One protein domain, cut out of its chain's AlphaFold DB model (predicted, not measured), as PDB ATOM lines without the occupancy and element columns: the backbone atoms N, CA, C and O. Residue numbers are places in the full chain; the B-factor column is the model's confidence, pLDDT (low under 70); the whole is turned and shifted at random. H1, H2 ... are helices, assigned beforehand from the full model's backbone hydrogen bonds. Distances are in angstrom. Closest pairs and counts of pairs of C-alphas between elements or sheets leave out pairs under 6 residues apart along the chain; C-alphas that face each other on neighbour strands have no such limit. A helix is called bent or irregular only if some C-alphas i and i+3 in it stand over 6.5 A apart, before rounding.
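Overview. This is residues 41 to 161 of the 313 residues of an uncharacterized protein of Bailinhaonella thermotolerans (UniProt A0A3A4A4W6). Four long helical pieces stand side by side in an up-and-down bundle, each running against the one before it: H1, H2, H3b and H4. H3 bends, and its first arm H3a pairs with the short last helix H5 beyond one end of H4, while residues 41 to 49 of H1 stick out free of the body. The printed part has 121 residues with five named helices, H1 to H5 in order along the chain, and no named strand; the class is all helix. It is only just compact, close to loose, with a radius of gyration of the C-alphas of 15.9 A, and its spans of 54 by 27 by 22 A make it only just a rod.

Arrangement. H1, residues 41 to 71, and H2, residues 77 to 98, form a helical hairpin with a shallow tilt of 20 degrees, opposite ways. H1 touches H2 with residues 64 to 71 alone, and their closest C-alphas, of Gly 71 and Thr 77, are 4.7 A apart. H3, residues 103 to 128, was assigned as one helix by its hydrogen bonds but is bent: C-alphas 112 and 115 are 6.8 A apart, and its arms H3a, residues 103 to 112, and H3b, residues 115 to 128, stand at a steep tilt of 45 degrees. H2 touches H3a, closest at the C-alphas of Leu 92 and Ser 109, 6.9 A, and H3b, closest at those of Thr 88 and Gly 116, 5.8 A. H3b forms a helical hairpin with H4, residues 134 to 150, at a shallow tilt of 2 degrees, opposite ways; their closest C-alphas, of Glu 126 and Glu 136, are 7.0 A apart. H4 touches H1 at residues 58 to 69 of H1 alone, closest at the C-alphas of Ala 65 and Thr 144, 6.7 A. H2 and H4 are apart. H5, residues 152 to 160, touches H3a with 17 pairs of C-alphas within 8 A, the closest being those of Ala 108 and Ala 156, 4.6 A. In each helix and arm every O i to N i+4 pair is within hydrogen-bond range.

Along the chain. H1 begins at C-alpha 41, (38.786, -19.596, -9.813), and is 44.4 A long from first to last C-alpha. H2 is 32.0 A long, H3a 14.3 A, H3b 20.2 A, H4 24.0 A and H5 12.3 A. H5 ends at C-alpha 160, (19.708, -15.024, -0.757).

Size, cuts and confidence. The C-alphas farthest apart, of Ala 41 and Gly 131, are 56.1 A apart. The printed part has no cut, and its four links are tight. Mean pLDDT of the printed part is 80.4; residues 99 to 100 and residue 132 are under 70.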
ATOM      1  N   ALA A  41      38.688 -18.374 -10.606       79.25
ATOM      2  CA  ALA A  41      38.786 -19.596  -9.813       79.25
ATOM      3  C   ALA A  41      37.669 -19.701  -8.759       79.25
ATOM      4  O   ALA A  41      37.030 -20.747  -8.640       79.25
ATOM      5  N   VAL A  42      37.365 -18.608  -8.049       83.00
ATOM      6  CA  VAL A  42      36.292 -18.567  -7.039       83.00
ATOM      7  C   VAL A  42      34.924 -18.716  -7.703       83.00
ATOM      8  O   VAL A  42      34.079 -19.467  -7.212       83.00
ATOM      9  N   ALA A  43      34.705 -18.056  -8.843       80.31
ATOM     10  CA  ALA A  43      33.470 -18.203  -9.611       80.31
ATOM     11  C   ALA A  43      33.270 -19.653 -10.088       80.31
ATOM     12  O   ALA A  43      32.173 -20.203  -9.967       80.31
ATOM     13  N   THR A  44      34.335 -20.297 -10.567       79.56
ATOM     14  CA  THR A  44      34.311 -21.702 -11.001       79.56
ATOM     15  C   THR A  44      34.048 -22.647  -9.828       79.56
ATOM     16  O   THR A  44      33.198 -23.532  -9.931       79.56
ATOM     17  N   ALA A  45      34.712 -22.435  -8.689       82.88
ATOM     18  CA  ALA A  45      34.506 -23.227  -7.480       82.88
ATOM     19  C   ALA A  45      33.061 -23.120  -6.966       82.88
ATOM     20  O   ALA A  45      32.441 -24.144  -6.679       82.88
ATOM     21  N   ARG A  46      32.487 -21.907  -6.932       82.88
ATOM     22  CA  ARG A  46      31.077 -21.687  -6.563       82.88
ATOM     23  C   ARG A  46      30.126 -22.456  -7.475       82.88
ATOM     24  O   ARG A  46      29.263 -23.164  -6.973       82.88
ATOM     25  N   ARG A  47      30.333 -22.403  -8.798       81.75
ATOM     26  CA  ARG A  47      29.506 -23.153  -9.764       81.75
ATOM     27  C   ARG A  47      29.580 -24.663  -9.551       81.75
ATOM     28  O   ARG A  47      28.550 -25.328  -9.588       81.75
ATOM     29  N   ARG A  48      30.779 -25.208  -9.310       84.19
ATOM     30  CA  ARG A  48      30.959 -26.646  -9.032       84.19
ATOM     31  C   ARG A  48      30.229 -27.056  -7.759       84.19
ATOM     32  O   ARG A  48      29.487 -28.028  -7.759       84.19
ATOM     33  N   LEU A  49      30.400 -26.285  -6.695       83.75
ATOM     34  CA  LEU A  49      29.756 -26.527  -5.412       83.75
ATOM     35  C   LEU A  49      28.224 -26.388  -5.494       83.75
ATOM     36  O   LEU A  49      27.510 -27.186  -4.890       83.75
ATOM     37  N   ASP A  50      27.704 -25.456  -6.295       81.62
ATOM     38  CA  ASP A  50      26.270 -25.362  -6.593       81.62
ATOM     39  C   ASP A  50      25.755 -26.581  -7.372       81.62
ATOM     40  O   ASP A  50      24.664 -27.073  -7.077       81.62
ATOM     41  N   ALA A  51      26.539 -27.105  -8.321       81.62
ATOM     42  CA  ALA A  51      26.194 -28.318  -9.060       81.62
ATOM     43  C   ALA A  51      26.160 -29.551  -8.145       81.62
ATOM     44  O   ALA A  51      25.167 -30.280  -8.156       81.62
ATOM     45  N   VAL A  52      27.182 -29.744  -7.299       82.50
ATOM     46  CA  VAL A  52      27.201 -30.834  -6.306       82.50
ATOM     47  C   VAL A  52      25.970 -30.746  -5.409       82.50
ATOM     48  O   VAL A  52      25.267 -31.734  -5.235       82.50
ATOM     49  N   ARG A  53      25.635 -29.552  -4.909       80.56
ATOM     50  CA  ARG A  53      24.458 -29.351  -4.051       80.56
ATOM     51  C   ARG A  53      23.122 -29.599  -4.760       80.56
ATOM     52  O   ARG A  53      22.196 -30.059  -4.097       80.56
ATOM     53  N   ASP A  54      22.980 -29.286  -6.055       81.94
ATOM     54  CA  ASP A  54      21.767 -29.637  -6.829       81.94
ATOM     55  C   ASP A  54      21.633 -31.159  -6.941       81.94
ATOM     56  O   ASP A  54      20.553 -31.693  -6.698       81.94
ATOM     57  N   VAL A  55      22.735 -31.859  -7.232       82.12
ATOM     58  CA  VAL A  55      22.759 -33.326  -7.316       82.12
ATOM     59  C   VAL A  55      22.436 -33.958  -5.963       82.12
ATOM     60  O   VAL A  55      21.552 -34.808  -5.891       82.12
ATOM     61  N   THR A  56      23.068 -33.501  -4.877       80.81
ATOM     62  CA  THR A  56      22.792 -33.994  -3.520       80.81
ATOM     63  C   THR A  56      21.335 -33.766  -3.122       80.81
ATOM     64  O   THR A  56      20.706 -34.678  -2.598       80.81
ATOM     65  N   GLY A  57      20.763 -32.590  -3.408       79.75
ATOM     66  CA  GLY A  57      19.359 -32.304  -3.095       79.75
ATOM     67  C   GLY A  57      18.382 -33.223  -3.836       79.75
ATOM     68  O   GLY A  57      17.398 -33.683  -3.257       79.75
ATOM     69  N   ARG A  58      18.673 -33.554  -5.100       83.19
ATOM     70  CA  ARG A  58      17.872 -34.514  -5.874       83.19
ATOM     71  C   ARG A  58      18.007 -35.934  -5.353       83.19
ATOM     72  O   ARG A  58      16.995 -36.608  -5.198       83.19
ATOM     73  N   ALA A  59      19.231 -36.365  -5.065       82.44
ATOM     74  CA  ALA A  59      19.483 -37.678  -4.487       82.44
ATOM     75  C   ALA A  59      18.745 -37.834  -3.150       82.44
ATOM     76  O   ALA A  59      18.075 -38.838  -2.944       82.44
ATOM     77  N   ALA A  60      18.778 -36.806  -2.295       80.44
ATOM     78  CA  ALA A  60      18.033 -36.783  -1.041       80.44
ATOM     79  C   ALA A  60      16.512 -36.848  -1.256       80.44
ATOM     80  O   ALA A  60      15.837 -37.599  -0.564       80.44
ATOM     81  N   THR A  61      15.975 -36.125  -2.247       80.81
ATOM     82  CA  THR A  61      14.535 -36.168  -2.573       80.81
ATOM     83  C   THR A  61      14.111 -37.568  -3.027       80.81
ATOM     84  O   THR A  61      13.101 -38.085  -2.560       80.81
ATOM     85  N   LEU A  62      14.899 -38.210  -3.898       82.44
ATOM     86  CA  LEU A  62      14.628 -39.577  -4.357       82.44
ATOM     87  C   LEU A  62      14.751 -40.594  -3.224       82.44
ATOM     88  O   LEU A  62      13.907 -41.475  -3.107       82.44
ATOM     89  N   ALA A  63      15.776 -40.460  -2.380       81.56
ATOM     90  CA  ALA A  63      15.961 -41.322  -1.220       81.56
ATOM     91  C   ALA A  63      14.799 -41.181  -0.225       81.56
ATOM     92  O   ALA A  63      14.283 -42.189   0.242       81.56
ATOM     93  N   GLY A  64      14.344 -39.952   0.046       77.19
ATOM     94  CA  GLY A  64      13.182 -39.684   0.896       77.19
ATOM     95  C   GLY A  64      11.891 -40.268   0.325       77.19
ATOM     96  O   GLY A  64      11.158 -40.939   1.043       77.19
ATOM     97  N   ALA A  65      11.648 -40.102  -0.979       81.25
ATOM     98  CA  ALA A  65      10.490 -40.692  -1.650       81.25
ATOM     99  C   ALA A  65      10.524 -42.230  -1.625       81.25
ATOM    100  O   ALA A  65       9.506 -42.861  -1.357       81.25
ATOM    101  N   ALA A  66      11.693 -42.838  -1.852       82.44
ATOM    102  CA  ALA A  66      11.866 -44.285  -1.774       82.44
ATOM    103  C   ALA A  66      11.678 -44.813  -0.343       82.44
ATOM    104  O   ALA A  66      11.032 -45.839  -0.153       82.44
ATOM    105  N   ALA A  67      12.196 -44.102   0.663       79.81
ATOM    106  CA  ALA A  67      12.010 -44.452   2.068       79.81
ATOM    107  C   ALA A  67      10.540 -44.334   2.496       79.81
ATOM    108  O   ALA A  67      10.029 -45.233   3.158       79.81
ATOM    109  N   ALA A  68       9.844 -43.276   2.073       76.69
ATOM    110  CA  ALA A  68       8.410 -43.116   2.304       76.69
ATOM    111  C   ALA A  68       7.601 -44.225   1.610       76.69
ATOM    112  O   ALA A  68       6.746 -44.845   2.232       76.69
ATOM    113  N   ALA A  69       7.934 -44.561   0.359       80.50
ATOM    114  CA  ALA A  69       7.303 -45.669  -0.354       80.50
ATOM    115  C   ALA A  69       7.553 -47.031   0.316       80.50
ATOM    116  O   ALA A  69       6.663 -47.875   0.340       80.50
ATOM    117  N   ALA A  70       8.741 -47.252   0.885       80.88
ATOM    118  CA  ALA A  70       9.023 -48.447   1.674       80.88
ATOM    119  C   ALA A  70       8.236 -48.465   2.997       80.88
ATOM    120  O   ALA A  70       7.810 -49.536   3.428       80.88
ATOM    121  N   GLY A  71       8.008 -47.303   3.617       74.25
ATOM    122  CA  GLY A  71       7.149 -47.142   4.797       74.25
ATOM    123  C   GLY A  71       5.691 -47.538   4.546       74.25
ATOM    124  O   GLY A  71       5.087 -48.165   5.403       74.25
ATOM    125  N   LEU A  72       5.169 -47.320   3.333       75.50
ATOM    126  CA  LEU A  72       3.825 -47.793   2.954       75.50
ATOM    127  C   LEU A  72       3.699 -49.331   2.961       75.50
ATOM    128  O   LEU A  72       2.592 -49.866   2.989       75.50
ATOM    129  N   VAL A  73       4.820 -50.058   2.886       80.75
ATOM    130  CA  VAL A  73       4.858 -51.532   2.795       80.75
ATOM    131  C   VAL A  73       5.436 -52.173   4.063       80.75
ATOM    132  O   VAL A  73       5.265 -53.370   4.291       80.75
ATOM    133  N   THR A  74       6.128 -51.401   4.902       82.25
ATOM    134  CA  THR A  74       6.866 -51.890   6.072       82.25
ATOM    135  C   THR A  74       6.638 -50.980   7.272       82.25
ATOM    136  O   THR A  74       6.530 -49.774   7.122       82.25
ATOM    137  N   ASP A  75       6.679 -51.510   8.493       79.25
ATOM    138  CA  ASP A  75       6.480 -50.713   9.720       79.25
ATOM    139  C   ASP A  75       7.705 -49.823  10.083       79.25
ATOM    140  O   ASP A  75       7.962 -49.489  11.240       79.25
ATOM    141  N   ALA A  76       8.514 -49.450   9.083       79.12
ATOM    142  CA  ALA A  76       9.763 -48.697   9.211       79.12
ATOM    143  C   ALA A  76       9.578 -47.165   9.161       79.12
ATOM    144  O   ALA A  76      10.564 -46.421   9.169       79.12
ATOM    145  N   THR A  77       8.339 -46.668   9.146       75.94
ATOM    146  CA  THR A  77       7.991 -45.238   9.036       75.94
ATOM    147  C   THR A  77       8.697 -44.369  10.083       75.94
ATOM    148  O   THR A  77       9.132 -43.256   9.786       75.94
ATOM    149  N   GLY A  78       8.897 -44.887  11.301       75.56
ATOM    150  CA  GLY A  78       9.607 -44.171  12.367       75.56
ATOM    151  C   GLY A  78      11.081 -43.887  12.047       75.56
ATOM    152  O   GLY A  78      11.578 -42.798  12.334       75.56
ATOM    153  N   ALA A  79      11.776 -44.830  11.402       79.06
ATOM    154  CA  ALA A  79      13.164 -44.636  10.987       79.06
ATOM    155  C   ALA A  79      13.269 -43.620   9.838       79.06
ATOM    156  O   ALA A  79      14.178 -42.788   9.835       79.06
ATOM    157  N   ALA A  80      12.308 -43.638   8.905       75.38
ATOM    158  CA  ALA A  80      12.229 -42.663   7.818       75.38
ATOM    159  C   ALA A  80      11.995 -41.234   8.346       75.38
ATOM    160  O   ALA A  80      12.690 -40.309   7.929       75.38
ATOM    161  N   LEU A  81      11.094 -41.063   9.323       76.25
ATOM    162  CA  LEU A  81      10.850 -39.778   9.989       76.25
ATOM    163  C   LEU A  81      12.087 -39.249  10.726       76.25
ATOM    164  O   LEU A  81      12.401 -38.064  10.631       76.25
ATOM    165  N   LEU A  82      12.813 -40.115  11.442       79.38
ATOM    166  CA  LEU A  82      14.056 -39.727  12.118       79.38
ATOM    167  C   LEU A  82      15.141 -39.301  11.125       79.38
ATOM    168  O   LEU A  82      15.826 -38.302  11.357       79.38
ATOM    169  N   ALA A  83      15.287 -40.028  10.016       80.38
ATOM    170  CA  ALA A  83      16.234 -39.679   8.964       80.38
ATOM    171  C   ALA A  83      15.886 -38.330   8.310       80.38
ATOM    172  O   ALA A  83      16.772 -37.493   8.131       80.38
ATOM    173  N   ASP A  84      14.606 -38.086   8.016       77.88
ATOM    174  CA  ASP A  84      14.137 -36.826   7.433       77.88
ATOM    175  C   ASP A  84      14.316 -35.637   8.393       77.88
ATOM    176  O   ASP A  84      14.832 -34.581   8.008       77.88
ATOM    177  N   ALA A  85      13.994 -35.827   9.677       77.06
ATOM    178  CA  ALA A  85      14.210 -34.822  10.713       77.06
ATOM    179  C   ALA A  85      15.700 -34.484  10.879       77.06
ATOM    180  O   ALA A  85      16.060 -33.306  10.960       77.06
ATOM    181  N   ALA A  86      16.579 -35.493  10.880       81.81
ATOM    182  CA  ALA A  86      18.023 -35.291  10.957       81.81
ATOM    183  C   ALA A  86      18.555 -34.523   9.736       81.81
ATOM    184  O   ALA A  86      19.333 -33.578   9.890       81.81
ATOM    185  N   LEU A  87      18.098 -34.878   8.530       79.38
ATOM    186  CA  LEU A  87      18.508 -34.221   7.289       79.38
ATOM    187  C   LEU A  87      18.045 -32.755   7.247       79.38
ATOM    188  O   LEU A  87      18.835 -31.848   6.960       79.38
ATOM    189  N   THR A  88      16.780 -32.513   7.594       76.50
ATOM    190  CA  THR A  88      16.178 -31.174   7.650       76.50
ATOM    191  C   THR A  88      16.853 -30.315   8.720       76.50
ATOM    192  O   THR A  88      17.220 -29.166   8.460       76.50
ATOM    193  N   GLY A  89      17.098 -30.885   9.904       79.69
ATOM    194  CA  GLY A  89      17.796 -30.223  11.004       79.69
ATOM    195  C   GLY A  89      19.233 -29.837  10.650       79.69
ATOM    196  O   GLY A  89      19.639 -28.700  10.892       79.69
ATOM    197  N   ALA A  90      19.989 -30.734  10.009       81.75
ATOM    198  CA  ALA A  90      21.351 -30.453   9.556       81.75
ATOM    199  C   ALA A  90      21.394 -29.322   8.511       81.75
ATOM    200  O   ALA A  90      22.245 -28.424   8.574       81.75
ATOM    201  N   GLY A  91      20.448 -29.311   7.569       76.19
ATOM    202  CA  GLY A  91      20.330 -28.241   6.581       76.19
ATOM    203  C   GLY A  91      19.937 -26.885   7.186       76.19
ATOM    204  O   GLY A  91      20.477 -25.845   6.802       76.19
ATOM    205  N   LEU A  92      19.077 -26.881   8.208       78.56
ATOM    206  CA  LEU A  92      18.722 -25.666   8.942       78.56
ATOM    207  C   LEU A  92      19.890 -25.138   9.791       78.56
ATOM    208  O   LEU A  92      20.158 -23.935   9.808       78.56
ATOM    209  N   ALA A  93      20.617 -26.030  10.470       82.75
ATOM    210  CA  ALA A  93      21.781 -25.675  11.277       82.75
ATOM    211  C   ALA A  93      22.888 -25.046  10.418       82.75
ATOM    212  O   ALA A  93      23.440 -24.002  10.774       82.75
ATOM    213  N   THR A  94      23.159 -25.624   9.244       80.44
ATOM    214  CA  THR A  94      24.134 -25.065   8.295       80.44
ATOM    215  C   THR A  94      23.700 -23.703   7.746       80.44
ATOM    216  O   THR A  94      24.534 -22.802   7.652       80.44
ATOM    217  N   LEU A  95      22.408 -23.488   7.466       74.50
ATOM    218  CA  LEU A  95      21.884 -22.163   7.102       74.50
ATOM    219  C   LEU A  95      22.071 -21.125   8.216       74.50
ATOM    220  O   LEU A  95      22.431 -19.979   7.935       74.50
ATOM    221  N   ARG A  96      21.832 -21.515   9.472       79.81
ATOM    222  CA  ARG A  96      21.920 -20.613  10.627       79.81
ATOM    223  C   ARG A  96      23.360 -20.207  10.940       79.81
ATOM    224  O   ARG A  96      23.574 -19.055  11.303       79.81
ATOM    225  N   LEU A  97      24.318 -21.120  10.765       83.31
ATOM    226  CA  LEU A  97      25.737 -20.888  11.052       83.31
ATOM    227  C   LEU A  97      26.415 -19.959  10.030       83.31
ATOM    228  O   LEU A  97      27.342 -19.238  10.378       83.31
ATOM    229  N   TRP A  98      25.955 -19.952   8.774       76.00
ATOM    230  CA  TRP A  98      26.670 -19.292   7.674       76.00
ATOM    231  C   TRP A  98      26.107 -17.930   7.242       76.00
ATOM    232  O   TRP A  98      26.666 -17.342   6.314       76.00
ATOM    233  N   ARG A  99      25.013 -17.414   7.833       69.94
ATOM    234  CA  ARG A  99      24.371 -16.186   7.318       69.94
ATOM    235  C   ARG A  99      23.923 -15.132   8.346       69.94
ATOM    236  O   ARG A  99      23.288 -15.493   9.345       69.94
ATOM    237  N   PRO A 100      24.160 -13.835   8.035       60.84
ATOM    238  CA  PRO A 100      23.714 -12.703   8.848       60.84
ATOM    239  C   PRO A 100      22.183 -12.556   8.839       60.84
ATOM    240  O   PRO A 100      21.496 -13.090   7.964       60.84
ATOM    241  N   ASP A 101      21.652 -11.875   9.854       73.62
ATOM    242  CA  ASP A 101      20.216 -11.754  10.118       73.62
ATOM    243  C   ASP A 101      19.473 -10.849   9.116       73.62
ATOM    244  O   ASP A 101      20.059  -9.969   8.490       73.62
ATOM    245  N   GLY A 102      18.165 -11.086   8.938       83.62
ATOM    246  CA  GLY A 102      17.294 -10.286   8.064       83.62
ATOM    247  C   GLY A 102      16.057 -11.039   7.557       83.62
ATOM    248  O   GLY A 102      15.969 -12.263   7.665       83.62
ATOM    249  N   HIS A 103      15.100 -10.325   6.952       79.31
ATOM    250  CA  HIS A 103      13.859 -10.918   6.414       79.31
ATOM    251  C   HIS A 103      14.120 -12.023   5.374       79.31
ATOM    252  O   HIS A 103      13.433 -13.042   5.359       79.31
ATOM    253  N   GLN A 104      15.178 -11.890   4.569       78.44
ATOM    254  CA  GLN A 104      15.576 -12.913   3.594       78.44
ATOM    255  C   GLN A 104      15.974 -14.243   4.255       78.44
ATOM    256  O   GLN A 104      15.746 -15.309   3.681       78.44
ATOM    257  N   LYS A 105      16.530 -14.199   5.476       79.44
ATOM    258  CA  LYS A 105      16.864 -15.394   6.263       79.44
ATOM    259  C   LYS A 105      15.604 -16.131   6.686       79.44
ATOM    260  O   LYS A 105      15.567 -17.352   6.554       79.44
ATOM    261  N   ALA A 106      14.567 -15.416   7.118       83.56
ATOM    262  CA  ALA A 106      13.302 -16.032   7.501       83.56
ATOM    263  C   ALA A 106      12.646 -16.736   6.302       83.56
ATOM    264  O   ALA A 106      12.360 -17.929   6.382       83.56
ATOM    265  N   THR A 107      12.523 -16.054   5.158       83.25
ATOM    266  CA  THR A 107      11.921 -16.637   3.947       83.25
ATOM    267  C   THR A 107      12.687 -17.860   3.449       83.25
ATOM    268  O   THR A 107      12.088 -18.888   3.144       83.25
ATOM    269  N   ALA A 108      14.019 -17.789   3.399       80.44
ATOM    270  CA  ALA A 108      14.825 -18.934   2.998       80.44
ATOM    271  C   ALA A 108      14.734 -20.095   3.994       80.44
ATOM    272  O   ALA A 108      14.732 -21.243   3.564       80.44
ATOM    273  N   SER A 109      14.644 -19.811   5.299       81.12
ATOM    274  CA  SER A 109      14.497 -20.848   6.330       81.12
ATOM    275  C   SER A 109      13.161 -21.570   6.182       81.12
ATOM    276  O   SER A 109      13.135 -22.795   6.211       81.12
ATOM    277  N   VAL A 110      12.072 -20.830   5.941       86.25
ATOM    278  CA  VAL A 110      10.744 -21.402   5.659       86.25
ATOM    279  C   VAL A 110      10.789 -22.275   4.406       86.25
ATOM    280  O   VAL A 110      10.359 -23.424   4.448       86.25
ATOM    281  N   LEU A 111      11.376 -21.777   3.312       83.56
ATOM    282  CA  LEU A 111      11.527 -22.554   2.076       83.56
ATOM    283  C   LEU A 111      12.382 -23.815   2.267       83.56
ATOM    284  O   LEU A 111      12.187 -24.793   1.550       83.56
ATOM    285  N   TYR A 112      13.329 -23.800   3.205       80.81
ATOM    286  CA  TYR A 112      14.179 -24.949   3.497       80.81
ATOM    287  C   TYR A 112      13.491 -25.982   4.401       80.81
ATOM    288  O   TYR A 112      13.685 -27.176   4.201       80.81
ATOM    289  N   LEU A 113      12.678 -25.537   5.367       83.50
ATOM    290  CA  LEU A 113      11.894 -26.418   6.241       83.50
ATOM    291  C   LEU A 113      10.713 -27.065   5.519       83.50
ATOM    292  O   LEU A 113      10.405 -28.219   5.801       83.50
ATOM    293  N   MET A 114      10.070 -26.331   4.602       86.88
ATOM    294  CA  MET A 114       8.803 -26.725   3.981       86.88
ATOM    295  C   MET A 114       8.792 -28.176   3.463       86.88
ATOM    296  O   MET A 114       7.810 -28.868   3.745       86.88
ATOM    297  N   PRO A 115       9.824 -28.679   2.750       81.81
ATOM    298  CA  PRO A 115       9.819 -30.058   2.282       81.81
ATOM    299  C   PRO A 115       9.803 -31.064   3.442       81.81
ATOM    300  O   PRO A 115       8.879 -31.865   3.514       81.81
ATOM    301  N   GLY A 116      10.744 -30.978   4.386       80.94
ATOM    302  CA  GLY A 116      10.810 -31.925   5.507       80.94
ATOM    303  C   GLY A 116       9.546 -31.894   6.368       80.94
ATOM    304  O   GLY A 116       8.939 -32.922   6.645       80.94
ATOM    305  N   THR A 117       9.040 -30.702   6.701       82.94
ATOM    306  CA  THR A 117       7.785 -30.593   7.467       82.94
ATOM    307  C   THR A 117       6.577 -31.124   6.700       82.94
ATOM    308  O   THR A 117       5.676 -31.700   7.303       82.94
ATOM    309  N   GLY A 118       6.548 -30.939   5.376       84.44
ATOM    310  CA  GLY A 118       5.477 -31.445   4.521       84.44
ATOM    311  C   GLY A 118       5.497 -32.969   4.410       84.44
ATOM    312  O   GLY A 118       4.447 -33.593   4.520       84.44
ATOM    313  N   LEU A 119       6.681 -33.566   4.257       80.06
ATOM    314  CA  LEU A 119       6.849 -35.017   4.229       80.06
ATOM    315  C   LEU A 119       6.497 -35.638   5.584       80.06
ATOM    316  O   LEU A 119       5.725 -36.589   5.636       80.06
ATOM    317  N   ALA A 120       6.988 -35.059   6.681       81.38
ATOM    318  CA  ALA A 120       6.651 -35.510   8.025       81.38
ATOM    319  C   ALA A 120       5.139 -35.452   8.292       81.38
ATOM    320  O   ALA A 120       4.585 -36.389   8.860       81.38
ATOM    321  N   ALA A 121       4.457 -34.388   7.851       84.12
ATOM    322  CA  ALA A 121       3.007 -34.272   7.977       84.12
ATOM    323  C   ALA A 121       2.257 -35.343   7.168       84.12
ATOM    324  O   ALA A 121       1.286 -35.901   7.674       84.12
ATOM    325  N   LEU A 122       2.718 -35.661   5.950       80.50
ATOM    326  CA  LEU A 122       2.146 -36.740   5.134       80.50
ATOM    327  C   LEU A 122       2.296 -38.105   5.819       80.50
ATOM    328  O   LEU A 122       1.314 -38.826   5.950       80.50
ATOM    329  N   LEU A 123       3.490 -38.417   6.331       78.81
ATOM    330  CA  LEU A 123       3.759 -39.675   7.040       78.81
ATOM    331  C   LEU A 123       2.989 -39.780   8.370       78.81
ATOM    332  O   LEU A 123       2.591 -40.864   8.788       78.81
ATOM    333  N   LEU A 124       2.760 -38.654   9.054       80.62
ATOM    334  CA  LEU A 124       1.937 -38.629  10.265       80.62
ATOM    335  C   LEU A 124       0.451 -38.849   9.940       80.62
ATOM    336  O   LEU A 124      -0.244 -39.513  10.704       80.62
ATOM    337  N   ALA A 125      -0.030 -38.306   8.816       80.75
ATOM    338  CA  ALA A 125      -1.403 -38.498   8.355       80.75
ATOM    339  C   ALA A 125      -1.681 -39.963   7.976       80.75
ATOM    340  O   ALA A 125      -2.718 -40.493   8.371       80.75
ATOM    341  N   GLU A 126      -0.727 -40.627   7.315       77.50
ATOM    342  CA  GLU A 126      -0.755 -42.069   7.016       77.50
ATOM    343  C   GLU A 126      -0.902 -42.918   8.291       77.50
ATOM    344  O   GLU A 126      -1.684 -43.859   8.342       77.50
ATOM    345  N   ARG A 127      -0.235 -42.543   9.389       79.88
ATOM    346  CA  ARG A 127      -0.376 -43.241  10.684       79.88
ATOM    347  C   ARG A 127      -1.758 -43.087  11.333       79.88
ATOM    348  O   ARG A 127      -2.090 -43.886  12.208       79.88
ATOM    349  N   LEU A 128      -2.529 -42.056  10.976       82.62
ATOM    350  CA  LEU A 128      -3.822 -41.744  11.598       82.62
ATOM    351  C   LEU A 128      -5.018 -42.357  10.860       82.62
ATOM    352  O   LEU A 128      -6.069 -42.548  11.472       82.62
ATOM    353  N   VAL A 129      -4.877 -42.665   9.571       76.94
ATOM    354  CA  VAL A 129      -5.922 -43.295   8.758       76.94
ATOM    355  C   VAL A 129      -5.519 -44.751   8.540       76.94
ATOM    356  O   VAL A 129      -4.427 -45.017   8.076       76.94
ATOM    357  N   THR A 130      -6.374 -45.719   8.862       75.50
ATOM    358  CA  THR A 130      -6.093 -47.150   8.625       75.50
ATOM    359  C   THR A 130      -6.838 -47.637   7.376       75.50
ATOM    360  O   THR A 130      -8.063 -47.515   7.344       75.50
ATOM    361  N   GLY A 131      -6.168 -48.199   6.357       74.56
ATOM    362  CA  GLY A 131      -6.836 -48.706   5.144       74.56
ATOM    363  C   GLY A 131      -5.927 -49.001   3.939       74.56
ATOM    364  O   GLY A 131      -4.737 -49.237   4.076       74.56
ATOM    365  N   ILE A 132      -6.502 -49.050   2.730       62.75
ATOM    366  CA  ILE A 132      -5.744 -49.119   1.467       62.75
ATOM    367  C   ILE A 132      -5.584 -47.691   0.944       62.75
ATOM    368  O   ILE A 132      -6.565 -47.030   0.599       62.75
ATOM    369  N   HIS A 133      -4.342 -47.227   0.858       72.56
ATOM    370  CA  HIS A 133      -4.015 -45.803   0.807       72.56
ATOM    371  C   HIS A 133      -3.598 -45.291  -0.581       72.56
ATOM    372  O   HIS A 133      -2.575 -44.623  -0.744       72.56
ATOM    373  N   TRP A 134      -4.407 -45.543  -1.616       78.31
ATOM    374  CA  TRP A 134      -4.140 -44.992  -2.959       78.31
ATOM    375  C   TRP A 134      -4.037 -43.459  -2.962       78.31
ATOM    376  O   TRP A 134      -3.242 -42.892  -3.713       78.31
ATOM    377  N   GLY A 135      -4.803 -42.790  -2.094       79.50
ATOM    378  CA  GLY A 135      -4.735 -41.341  -1.914       79.50
ATOM    379  C   GLY A 135      -3.388 -40.860  -1.370       79.50
ATOM    380  O   GLY A 135      -2.899 -39.824  -1.810       79.50
ATOM    381  N   GLU A 136      -2.750 -41.619  -0.479       78.44
ATOM    382  CA  GLU A 136      -1.462 -41.251   0.125       78.44
ATOM    383  C   GLU A 136      -0.308 -41.501  -0.838       78.44
ATOM    384  O   GLU A 136       0.552 -40.639  -0.991       78.44
ATOM    385  N   ALA A 137      -0.343 -42.610  -1.583       79.38
ATOM    386  CA  ALA A 137       0.605 -42.846  -2.666       79.38
ATOM    387  C   ALA A 137       0.536 -41.728  -3.726       79.38
ATOM    388  O   ALA A 137       1.570 -41.237  -4.192       79.38
ATOM    389  N   LEU A 138      -0.675 -41.273  -4.074       83.88
ATOM    390  CA  LEU A 138      -0.879 -40.154  -4.996       83.88
ATOM    391  C   LEU A 138      -0.386 -38.835  -4.388       83.88
ATOM    392  O   LEU A 138       0.324 -38.091  -5.065       83.88
ATOM    393  N   ALA A 139      -0.690 -38.563  -3.116       81.75
ATOM    394  CA  ALA A 139      -0.225 -37.371  -2.409       81.75
ATOM    395  C   ALA A 139       1.307 -37.320  -2.311       81.75
ATOM    396  O   ALA A 139       1.900 -36.284  -2.606       81.75
ATOM    397  N   LEU A 140       1.961 -38.440  -1.987       80.69
ATOM    398  CA  LEU A 140       3.418 -38.566  -1.939       80.69
ATOM    399  C   LEU A 140       4.042 -38.366  -3.324       80.69
ATOM    400  O   LEU A 140       5.030 -37.640  -3.466       80.69
ATOM    401  N   THR A 141       3.450 -38.960  -4.362       83.31
ATOM    402  CA  THR A 141       3.900 -38.789  -5.751       83.31
ATOM    403  C   THR A 141       3.775 -37.329  -6.187       83.31
ATOM    404  O   THR A 141       4.729 -36.755  -6.718       83.31
ATOM    405  N   ALA A 142       2.633 -36.694  -5.913       87.50
ATOM    406  CA  ALA A 142       2.387 -35.289  -6.223       87.50
ATOM    407  C   ALA A 142       3.339 -34.363  -5.453       87.50
ATOM    408  O   ALA A 142       3.916 -33.446  -6.038       87.50
ATOM    409  N   TRP A 143       3.566 -34.631  -4.165       86.69
ATOM    410  CA  TRP A 143       4.500 -33.884  -3.326       86.69
ATOM    411  C   TRP A 143       5.947 -34.011  -3.828       86.69
ATOM    412  O   TRP A 143       6.667 -33.012  -3.933       86.69
ATOM    413  N   THR A 144       6.358 -35.215  -4.229       82.44
ATOM    414  CA  THR A 144       7.687 -35.478  -4.801       82.44
ATOM    415  C   THR A 144       7.862 -34.746  -6.133       82.44
ATOM    416  O   THR A 144       8.866 -34.068  -6.349       82.44
ATOM    417  N   ALA A 145       6.864 -34.808  -7.018       86.56
ATOM    418  CA  ALA A 145       6.887 -34.081  -8.285       86.56
ATOM    419  C   ALA A 145       6.939 -32.557  -8.066       86.56
ATOM    420  O   ALA A 145       7.737 -31.863  -8.700       86.56
ATOM    421  N   ALA A 146       6.144 -32.035  -7.128       85.62
ATOM    422  CA  ALA A 146       6.110 -30.615  -6.803       85.62
ATOM    423  C   ALA A 146       7.463 -30.124  -6.270       85.62
ATOM    424  O   ALA A 146       8.006 -29.139  -6.772       85.62
ATOM    425  N   THR A 147       8.056 -30.824  -5.300       84.44
ATOM    426  CA  THR A 147       9.373 -30.469  -4.746       84.44
ATOM    427  C   THR A 147      10.489 -30.578  -5.786       84.44
ATOM    428  O   THR A 147      11.364 -29.705  -5.840       84.44
ATOM    429  N   TRP A 148      10.420 -31.573  -6.675       86.50
ATOM    430  CA  TRP A 148      11.355 -31.740  -7.789       86.50
ATOM    431  C   TRP A 148      11.298 -30.590  -8.805       86.50
ATOM    432  O   TRP A 148      12.342 -30.118  -9.272       86.50
ATOM    433  N   ILE A 149      10.091 -30.117  -9.137       88.88
ATOM    434  CA  ILE A 149       9.866 -29.019 -10.088       88.88
ATOM    435  C   ILE A 149      10.212 -27.665  -9.457       88.88
ATOM    436  O   ILE A 149      11.011 -26.919 -10.026       88.88
ATOM    437  N   LEU A 150       9.658 -27.349  -8.279       88.06
ATOM    438  CA  LEU A 150       9.861 -26.049  -7.624       88.06
ATOM    439  C   LEU A 150      11.307 -25.840  -7.171       88.06
ATOM    440  O   LEU A 150      11.798 -24.712  -7.185       88.06
ATOM    441  N   ARG A 151      11.999 -26.911  -6.760       86.88
ATOM    442  CA  ARG A 151      13.352 -26.855  -6.183       86.88
ATOM    443  C   ARG A 151      13.474 -25.763  -5.112       86.88
ATOM    444  O   ARG A 151      14.276 -24.832  -5.274       86.88
ATOM    445  N   PRO A 152      12.725 -25.859  -4.004       82.00
ATOM    446  CA  PRO A 152      12.644 -24.803  -2.994       82.00
ATOM    447  C   PRO A 152      14.019 -24.358  -2.468       82.00
ATOM    448  O   PRO A 152      14.274 -23.162  -2.341       82.00
ATOM    449  N   ALA A 153      14.976 -25.282  -2.313       79.62
ATOM    450  CA  ALA A 153      16.354 -24.949  -1.939       79.62
ATOM    451  C   ALA A 153      17.085 -24.063  -2.974       79.62
ATOM    452  O   ALA A 153      17.899 -23.213  -2.609       79.62
ATOM    453  N   ARG A 154      16.817 -24.235  -4.276       82.94
ATOM    454  CA  ARG A 154      17.385 -23.390  -5.341       82.94
ATOM    455  C   ARG A 154      16.746 -22.002  -5.341       82.94
ATOM    456  O   ARG A 154      17.472 -21.025  -5.509       82.94
ATOM    457  N   LEU A 155      15.433 -21.921  -5.130       84.44
ATOM    458  CA  LEU A 155      14.712 -20.652  -4.991       84.44
ATOM    459  C   LEU A 155      15.215 -19.859  -3.779       84.44
ATOM    460  O   LEU A 155      15.647 -18.721  -3.945       84.44
ATOM    461  N   ALA A 156      15.284 -20.490  -2.603       82.12
ATOM    462  CA  ALA A 156      15.801 -19.880  -1.379       82.12
ATOM    463  C   ALA A 156      17.217 -19.313  -1.576       82.12
ATOM    464  O   ALA A 156      17.494 -18.170  -1.214       82.12
ATOM    465  N   ARG A 157      18.103 -20.077  -2.231       77.50
ATOM    466  CA  ARG A 157      19.466 -19.623  -2.546       77.50
ATOM    467  C   ARG A 157      19.496 -18.441  -3.509       77.50
ATOM    468  O   ARG A 157      20.285 -17.536  -3.279       77.50
ATOM    469  N   ARG A 158      18.656 -18.423  -4.547       81.56
ATOM    470  CA  ARG A 158      18.580 -17.298  -5.499       81.56
ATOM    471  C   ARG A 158      18.087 -16.011  -4.843       81.56
ATOM    472  O   ARG A 158      18.586 -14.946  -5.179       81.56
ATOM    473  N   MET A 159      17.148 -16.110  -3.900       79.94
ATOM    474  CA  MET A 159      16.693 -14.953  -3.117       79.94
ATOM    475  C   MET A 159      17.799 -14.411  -2.208       79.94
ATOM    476  O   MET A 159      17.905 -13.214  -1.984       79.94
ATOM    477  N   MET A 160      18.625 -15.315  -1.689       77.94
ATOM    478  CA  MET A 160      19.708 -15.024  -0.757       77.94
ATOM    479  C   MET A 160      21.013 -14.576  -1.425       77.94
ATOM    480  O   MET A 160      21.846 -13.908  -0.812       77.94
ATOM    481  N   SER A 161      21.249 -15.017  -2.650       78.88
ATOM    482  CA  SER A 161      22.418 -14.702  -3.453       78.88
ATOM    483  C   SER A 161      21.936 -14.602  -4.890       78.88
ATOM    484  O   SER A 161      21.703 -15.648  -5.510       78.88
TER     485      SER A 161